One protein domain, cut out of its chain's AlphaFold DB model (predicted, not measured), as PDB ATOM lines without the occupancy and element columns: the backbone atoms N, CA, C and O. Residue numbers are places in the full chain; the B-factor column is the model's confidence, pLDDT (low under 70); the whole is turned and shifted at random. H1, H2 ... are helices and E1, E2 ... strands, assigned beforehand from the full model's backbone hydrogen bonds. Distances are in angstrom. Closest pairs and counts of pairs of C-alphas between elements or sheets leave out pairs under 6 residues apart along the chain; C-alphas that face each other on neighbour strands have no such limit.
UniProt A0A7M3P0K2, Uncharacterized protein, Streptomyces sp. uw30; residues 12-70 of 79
ATOM      1  N   ILE A  12     -73.861  17.812  22.743       95.00
ATOM      2  CA  ILE A  12     -74.972  16.886  23.024       95.00
ATOM      3  C   ILE A  12     -74.885  15.575  22.233       95.00
ATOM      4  O   ILE A  12     -75.727  14.690  22.409       95.00
ATOM      5  N   ALA A  13     -73.933  15.474  21.306       95.75
ATOM      6  CA  ALA A  13     -73.554  14.248  20.609       95.75
ATOM      7  C   ALA A  13     -72.167  14.417  19.974       95.75
ATOM      8  O   ALA A  13     -71.811  15.513  19.543       95.75
ATOM      9  N   ARG A  14     -71.419  13.319  19.877       97.44
ATOM     10  CA  ARG A  14     -70.114  13.236  19.216       97.44
ATOM     11  C   ARG A  14     -70.073  11.954  18.398       97.44
ATOM     12  O   ARG A  14     -70.417  10.893  18.915       97.44
ATOM     13  N   TYR A  15     -69.655  12.064  17.145       97.31
ATOM     14  CA  TYR A  15     -69.556  10.942  16.213       97.31
ATOM     15  C   TYR A  15     -68.105  10.798  15.753       97.31
ATOM     16  O   TYR A  15     -67.504  11.787  15.336       97.31
ATOM     17  N   LEU A  16     -67.536   9.594  15.827       97.06
ATOM     18  CA  LEU A  16     -66.214   9.320  15.256       97.06
ATOM     19  C   LEU A  16     -66.298   9.369  13.731       97.06
ATOM     20  O   LEU A  16     -67.227   8.814  13.144       97.06
ATOM     21  N   THR A  17     -65.339  10.038  13.092       97.94
ATOM     22  CA  THR A  17     -65.246  10.013  11.630       97.94
ATOM     23  C   THR A  17     -64.642   8.700  11.143       97.94
ATOM     24  O   THR A  17     -63.899   8.038  11.861       97.94
ATOM     25  N   HIS A  18     -64.865   8.349   9.883       98.00
ATOM     26  CA  HIS A  18     -64.168   7.215   9.284       98.00
ATOM     27  C   HIS A  18     -62.635   7.421   9.241       98.00
ATOM     28  O   HIS A  18     -61.878   6.464   9.375       98.00
ATOM     29  N   ALA A  19     -62.152   8.667   9.131       96.31
ATOM     30  CA  ALA A  19     -60.733   8.991   9.320       96.31
ATOM     31  C   ALA A  19     -60.227   8.615  10.725       96.31
ATOM     32  O   ALA A  19     -59.127   8.076  10.840       96.31
ATOM     33  N   ALA A  20     -61.031   8.850  11.770       95.75
ATOM     34  CA  ALA A  20     -60.705   8.465  13.146       95.75
ATOM     35  C   ALA A  20     -60.445   6.962  13.263       95.75
ATOM     36  O   ALA A  20     -59.482   6.541  13.899       95.75
ATOM     37  N   GLU A  21     -61.291   6.153  12.624       95.62
ATOM     38  CA  GLU A  21     -61.151   4.697  12.616       95.62
ATOM     39  C   GLU A  21     -59.886   4.255  11.876       95.62
ATOM     40  O   GLU A  21     -59.120   3.455  12.408       95.62
ATOM     41  N   LEU A  22     -59.639   4.806  10.681       95.62
ATOM     42  CA  LEU A  22     -58.480   4.460   9.845       95.62
ATOM     43  C   LEU A  22     -57.138   4.817  10.498       95.62
ATOM     44  O   LEU A  22     -56.147   4.125  10.280       95.62
ATOM     45  N   LEU A  23     -57.099   5.905  11.267       93.81
ATOM     46  CA  LEU A  23     -55.883   6.416  11.907       93.81
ATOM     47  C   LEU A  23     -55.772   6.052  13.389       93.81
ATOM     48  O   LEU A  23     -54.760   6.355  14.019       93.81
ATOM     49  N   HIS A  24     -56.803   5.419  13.952       93.25
ATOM     50  CA  HIS A  24     -56.957   5.203  15.391       93.25
ATOM     51  C   HIS A  24     -56.862   6.498  16.227       93.25
ATOM     52  O   HIS A  24     -56.438   6.463  17.392       93.25
ATOM     53  N   ASP A  25     -57.288   7.619  15.641       91.94
ATOM     54  CA  ASP A  25     -57.245   8.956  16.231       91.94
ATOM     55  C   ASP A  25     -58.642   9.378  16.731       91.94
ATOM     56  O   ASP A  25     -59.500   9.749  15.926       91.94
ATOM     57  N   PRO A  26     -58.903   9.326  18.052       91.00
ATOM     58  CA  PRO A  26     -60.216   9.631  18.613       91.00
ATOM     59  C   PRO A  26     -60.589  11.122  18.562       91.00
ATOM     60  O   PRO A  26     -61.729  11.449  18.887       91.00
ATOM     61  N   GLU A  27     -59.674  12.012  18.168       90.75
ATOM     62  CA  GLU A  27     -59.924  13.459  18.101       90.75
ATOM     63  C   GLU A  27     -60.577  13.873  16.767       90.75
ATOM     64  O   GLU A  27     -61.105  14.979  16.633       90.75
ATOM     65  N   LEU A  28     -60.615  12.979  15.769       94.19
ATOM     66  CA  LEU A  28     -61.260  13.231  14.478       94.19
ATOM     67  C   LEU A  28     -62.766  12.968  14.549       94.19
ATOM     68  O   LEU A  28     -63.276  11.964  14.044       94.19
ATOM     69  N   THR A  29     -63.500  13.888  15.166       95.88
ATOM     70  CA  THR A  29     -64.939  13.737  15.408       95.88
ATOM     71  C   THR A  29     -65.791  14.726  14.625       95.88
ATOM     72  O   THR A  29     -65.315  15.706  14.047       95.88
ATOM     73  N   VAL A  30     -67.096  14.465  14.618       97.69
ATOM     74  CA  VAL A  30     -68.125  15.472  14.376       97.69
ATOM     75  C   VAL A  30     -68.845  15.741  15.688       97.69
ATOM     76  O   VAL A  30     -69.549  14.871  16.205       97.69
ATOM     77  N   ASP A  31     -68.685  16.952  16.208       97.31
ATOM     78  CA  ASP A  31     -69.282  17.381  17.470       97.31
ATOM     79  C   ASP A  31     -70.558  18.169  17.208       97.31
ATOM     80  O   ASP A  31     -70.557  19.127  16.432       97.31
ATOM     81  N   VAL A  32     -71.645  17.780  17.871       97.50
ATOM     82  CA  VAL A  32     -72.929  18.476  17.824       97.50
ATOM     83  C   VAL A  32     -73.104  19.282  19.098       97.50
ATOM     84  O   VAL A  32     -73.351  18.712  20.159       97.50
ATOM     85  N   ALA A  33     -73.037  20.602  18.978       96.00
ATOM     86  CA  ALA A  33     -73.283  21.543  20.059       96.00
ATOM     87  C   ALA A  33     -74.703  22.119  19.989       96.00
ATOM     88  O   ALA A  33     -75.209  22.456  18.907       96.00
ATOM     89  N   LYS A  34     -75.344  22.256  21.152       93.12
ATOM     90  CA  LYS A  34     -76.628  22.945  21.306       93.12
ATOM     91  C   LYS A  34     -76.370  24.362  21.811       93.12
ATOM     92  O   LYS A  34     -76.103  24.547  22.988       93.12
ATOM     93  N   GLY A  35     -76.479  25.351  20.930       90.50
ATOM     94  CA  GLY A  35     -76.444  26.753  21.341       90.50
ATOM     95  C   GLY A  35     -77.809  27.252  21.833       90.50
ATOM     96  O   GLY A  35     -78.808  26.540  21.665       90.50
ATOM     97  N   PRO A  36     -77.885  28.491  22.361       89.00
ATOM     98  CA  PRO A  36     -79.124  29.276  22.303       89.00
ATOM     99  C   PRO A  36     -79.495  29.412  20.817       89.00
ATOM    100  O   PRO A  36     -78.618  29.317  19.992       89.00
ATOM    101  N   GLU A  37     -80.711  29.653  20.370       91.19
ATOM    102  CA  GLU A  37     -81.065  29.879  18.945       91.19
ATOM    103  C   GLU A  37     -80.843  28.731  17.924       91.19
ATOM    104  O   GLU A  37     -81.742  28.473  17.118       91.19
ATOM    105  N   LYS A  38     -79.700  28.032  17.895       94.12
ATOM    106  CA  LYS A  38     -79.368  27.022  16.876       94.12
ATOM    107  C   LYS A  38     -78.542  25.854  17.406       94.12
ATOM    108  O   LYS A  38     -77.735  25.984  18.322       94.12
ATOM    109  N   SER A  39     -78.692  24.715  16.740       95.81
ATOM    110  CA  SER A  39     -77.805  23.560  16.915       95.81
ATOM    111  C   SER A  39     -76.765  23.545  15.798       95.81
ATOM    112  O   SER A  39     -77.097  23.847  14.647       95.81
ATOM    113  N   THR A  40     -75.520  23.200  16.120       97.38
ATOM    114  CA  THR A  40     -74.402  23.199  15.165       97.38
ATOM    115  C   THR A  40     -73.616  21.900  15.260       97.38
ATOM    116  O   THR A  40     -73.224  21.502  16.348       97.38
ATOM    117  N   ALA A  41     -73.349  21.267  14.124       97.94
ATOM    118  CA  ALA A  41     -72.386  20.187  13.983       97.94
ATOM    119  C   ALA A  41     -71.081  20.735  13.389       97.94
ATOM    120  O   ALA A  41     -71.120  21.471  12.400       97.94
ATOM    121  N   THR A  42     -69.935  20.381  13.971       97.38
ATOM    122  CA  THR A  42     -68.597  20.749  13.477       97.38
ATOM    123  C   THR A  42     -67.762  19.491  13.284       97.38
ATOM    124  O   THR A  42     -67.563  18.745  14.236       97.38
ATOM    125  N   CYS A  43     -67.260  19.262  12.071       97.25
ATOM    126  CA  CYS A  43     -66.305  18.188  11.800       97.25
ATOM    127  C   CYS A  43     -64.878  18.673  12.080       97.25
ATOM    128  O   CYS A  43     -64.404  19.585  11.406       97.25
ATOM    129  N   LEU A  44     -64.184  18.053  13.035       93.75
ATOM    130  CA  LEU A  44     -62.802  18.385  13.396       93.75
ATOM    131  C   LEU A  44     -61.780  17.877  12.366       93.75
ATOM    132  O   LEU A  44     -60.683  18.416  12.280       93.75
ATOM    133  N   GLY A  45     -62.156  16.900  11.532       93.88
ATOM    134  CA  GLY A  45     -61.311  16.425  10.434       93.88
ATOM    135  C   GLY A  45     -61.239  17.403   9.257       93.88
ATOM    136  O   GLY A  45     -60.155  17.795   8.842       93.88
ATOM    137  N   CYS A  46     -62.388  17.821   8.706       95.25
ATOM    138  CA  CYS A  46     -62.429  18.688   7.514       95.25
ATOM    139  C   CYS A  46     -62.763  20.162   7.793       95.25
ATOM    140  O   CYS A  46     -62.701  20.986   6.882       95.25
ATOM    141  N   GLY A  47     -63.168  20.505   9.015       94.25
ATOM    142  CA  GLY A  47     -63.566  21.860   9.399       94.25
ATOM    143  C   GLY A  47     -64.962  22.291   8.932       94.25
ATOM    144  O   GLY A  47     -65.384  23.402   9.257       94.25
ATOM    145  N   ILE A  48     -65.703  21.457   8.188       96.50
ATOM    146  CA  ILE A  48     -67.046  21.828   7.730       96.50
ATOM    147  C   ILE A  48     -68.018  21.928   8.909       96.50
ATOM    148  O   ILE A  48     -67.958  21.161   9.879       96.50
ATOM    149  N   ARG A  49     -68.943  22.880   8.798       97.12
ATOM    150  CA  ARG A  49     -69.996  23.130   9.778       97.12
ATOM    151  C   ARG A  49     -71.370  23.046   9.138       97.12
ATOM    152  O   ARG A  49     -71.574  23.530   8.027       97.12
ATOM    153  N   PHE A  50     -72.314  22.488   9.884       97.31
ATOM    154  CA  PHE A  50     -73.727  22.450   9.532       97.31
ATOM    155  C   PHE A  50     -74.556  22.935  10.716       97.31
ATOM    156  O   PHE A  50     -74.317  22.520  11.846       97.31
ATOM    157  N   SER A  51     -75.535  23.807  10.484       96.12
ATOM    158  CA  SER A  51     -76.374  24.332  11.564       96.12
ATOM    159  C   SER A  51     -77.831  24.487  11.156       96.12
ATOM    160  O   SER A  51     -78.125  24.798  10.001       96.12
ATOM    161  N   LYS A  52     -78.730  24.343  12.133       95.75
ATOM    162  CA  LYS A  52     -80.171  24.594  12.001       95.75
ATOM    163  C   LYS A  52     -80.669  25.471  13.145       95.75
ATOM    164  O   LYS A  52     -80.280  25.270  14.295       95.75
ATOM    165  N   TRP A  53     -81.525  26.433  12.807       91.50
ATOM    166  CA  TRP A  53     -82.184  27.340  13.748       91.50
ATOM    167  C   TRP A  53     -83.249  26.624  14.591       91.50
ATOM    168  O   TRP A  53     -83.536  25.447  14.379       91.50
ATOM    169  N   ALA A  54     -83.827  27.345  15.554       81.62
ATOM    170  CA  ALA A  54     -84.910  26.886  16.424       81.62
ATOM    171  C   ALA A  54     -84.580  25.609  17.218       81.62
ATOM    172  O   ALA A  54     -85.461  24.807  17.514       81.62
ATOM    173  N   TYR A  55     -83.308  25.423  17.586       74.38
ATOM    174  CA  TYR A  55     -82.848  24.266  18.364       74.38
ATOM    175  C   TYR A  55     -83.156  22.901  17.722       74.38
ATOM    176  O   TYR A  55     -83.259  21.896  18.429       74.38
ATOM    177  N   GLU A  56     -83.274  22.830  16.394       85.50
ATOM    178  CA  GLU A  56     -83.571  21.580  15.693       85.50
ATOM    179  C   GLU A  56     -82.367  20.616  15.752       85.50
ATOM    180  O   GLU A  56     -81.510  20.571  14.871       85.50
ATOM    181  N   THR A  57     -82.273  19.844  16.836       90.69
ATOM    182  CA  THR A  57     -81.138  18.939  17.089       90.69
ATOM    183  C   THR A  57     -81.198  17.665  16.252       90.69
ATOM    184  O   THR A  57     -80.151  17.111  15.934       90.69
ATOM    185  N   SER A  58     -82.394  17.203  15.868       94.69
ATOM    186  CA  SER A  58     -82.569  15.941  15.132       94.69
ATOM    187  C   SER A  58     -81.896  15.982  13.758       94.69
ATOM    188  O   SER A  58     -81.031  15.157  13.471       94.69
ATOM    189  N   ALA A  59     -82.198  17.003  12.947       95.50
ATOM    190  CA  ALA A  59     -81.582  17.173  11.633       95.50
ATOM    191  C   ALA A  59     -80.059  17.371  11.720       95.50
ATOM    192  O   ALA A  59     -79.316  16.849  10.892       95.50
ATOM    193  N   VAL A  60     -79.583  18.090  12.743       97.75
ATOM    194  CA  VAL A  60     -78.146  18.325  12.952       97.75
ATOM    195  C   VAL A  60     -77.424  17.041  13.365       97.75
ATOM    196  O   VAL A  60     -76.360  16.757  12.823       97.75
ATOM    197  N   LYS A  61     -78.012  16.227  14.253       97.81
ATOM    198  CA  LYS A  61     -77.488  14.900  14.619       97.81
ATOM    199  C   LYS A  61     -77.473  13.945  13.427       97.81
ATOM    200  O   LYS A  61     -76.471  13.274  13.202       97.81
ATOM    201  N   HIS A  62     -78.549  13.928  12.641       98.06
ATOM    202  CA  HIS A  62     -78.647  13.091  11.447       98.06
ATOM    203  C   HIS A  62     -77.565  13.444  10.420       98.06
ATOM    204  O   HIS A  62     -76.856  12.562   9.938       98.06
ATOM    205  N   TRP A  63     -77.381  14.738  10.135       98.19
ATOM    206  CA  TRP A  63     -76.299  15.196   9.266       98.19
ATOM    207  C   TRP A  63     -74.920  14.840   9.839       98.19
ATOM    208  O   TRP A  63     -74.062  14.356   9.104       98.19
ATOM    209  N   ALA A  64     -74.712  15.044  11.145       98.44
ATOM    210  CA  ALA A  64     -73.430  14.784  11.794       98.44
ATOM    211  C   ALA A  64     -73.017  13.316  11.667       98.44
ATOM    212  O   ALA A  64     -71.881  13.041  11.288       98.44
ATOM    213  N   GLN A  65     -73.953  12.394  11.899       98.50
ATOM    214  CA  GLN A  65     -73.727  10.966  11.715       98.50
ATOM    215  C   GLN A  65     -73.379  10.631  10.257       98.50
ATOM    216  O   GLN A  65     -72.326  10.051   9.999       98.50
ATOM    217  N   GLN A  66     -74.207  11.061   9.296       98.62
ATOM    218  CA  GLN A  66     -73.972  10.791   7.870       98.62
ATOM    219  C   GLN A  66     -72.631  11.340   7.369       98.62
ATOM    220  O   GLN A  66     -71.995  10.747   6.493       98.62
ATOM    221  N   HIS A  67     -72.223  12.501   7.883       98.44
ATOM    222  CA  HIS A  67     -70.937  13.094   7.555       98.44
ATOM    223  C   HIS A  67     -69.787  12.298   8.179       98.44
ATOM    224  O   HIS A  67     -68.820  11.983   7.484       98.44
ATOM    225  N   ALA A  68     -69.891  11.955   9.465       98.44
ATOM    226  CA  ALA A  68     -68.859  11.230  10.197       98.44
ATOM    227  C   ALA A  68     -68.537   9.880   9.538       98.44
ATOM    228  O   ALA A  68     -67.371   9.610   9.248       98.44
ATOM    229  N   GLU A  69     -69.562   9.113   9.161       98.50
ATOM    230  CA  GLU A  69     -69.440   7.801   8.500       98.50
ATOM    231  C   GLU A  69     -68.650   7.836   7.176       98.50
ATOM    232  O   GLU A  69     -68.169   6.808   6.704       98.50
ATOM    233  N   LYS A  70     -68.507   9.013   6.552       98.12
ATOM    234  CA  LYS A  70     -67.871   9.174   5.232       98.12
ATOM    235  C   LYS A  70     -66.628  10.056   5.254       98.12
ATOM    236  O   LYS A  70     -65.843  10.021   4.306       98.12
TER     237      LYS A  70
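This is residues 12 to 70 of the 79 residues of an uncharacterized protein of Streptomyces sp. uw30 (UniProt A0A7M3P0K2). One sheet of four antiparallel strands has a helix, H2, packed along one face, while the short helix H1 sits beyond the sheet at one end of the long axis. The other face of the sheet is bare of named helices. The printed part has 59 residues, with elements in the order E1, H1, E2, E3, E4, H2, and the sheet runs E1, E2, E3, E4. The class is mixed, helices and strands; the whole is compact, with a radius of gyration of the C-alphas of 11.1 A, and a rod in outline, spanning 36 by 17 by 16 A.

Find C-alpha 12 at (-74.972, 16.886, 23.024); from there strand E1 runs through residues 12 to 16. Helix H1 follows at residues 18 to 23. Strand E2, residues 29 to 34, measures 16.0 A from first to last C-alpha, and strand E3, residues 38 to 43, measures 16.6 A. Strand E4 takes residues 49 to 53. Helix H2, residues 57 to 68, is 16.1 A long and ends at C-alpha 68, (-68.859, 11.230, 10.197).

Look first at E1 and E2, antiparallel at 170 degrees, where N 15 and O 30 are 3.0 A apart. E2, E3 and E4 make a meander, each strand the antiparallel neighbour of the one before. In the hairpin E2 and E3, N 33 and O 40 are 2.8 A apart; in the hairpin E3 and E4, N 41 and O 50 are 2.8 A apart. H2 on one face of the sheet makes two layers, a helix layer and a strand layer, at a height over the sheet of 7.2 A. It lies over E2 and E3 and runs along the strands, at 7 degrees to E3 on the local plane; its closest C-alphas to E2 are those of Ala 64 and Val 30, 5.9 A apart. H1 is not on the sheet, and is close to but not clearly touching H2, with the C-alphas of His 18 and Ala 68 6.2 A apart. In H1 and H2 every O i to N i+4 pair is within hydrogen-bond range.

The C-alphas farthest apart are those of Leu 23 and Ala 54, 35.8 A. The printed part has no cut, its links between named elements are tight, and no printed residue is under 70 in pLDDT.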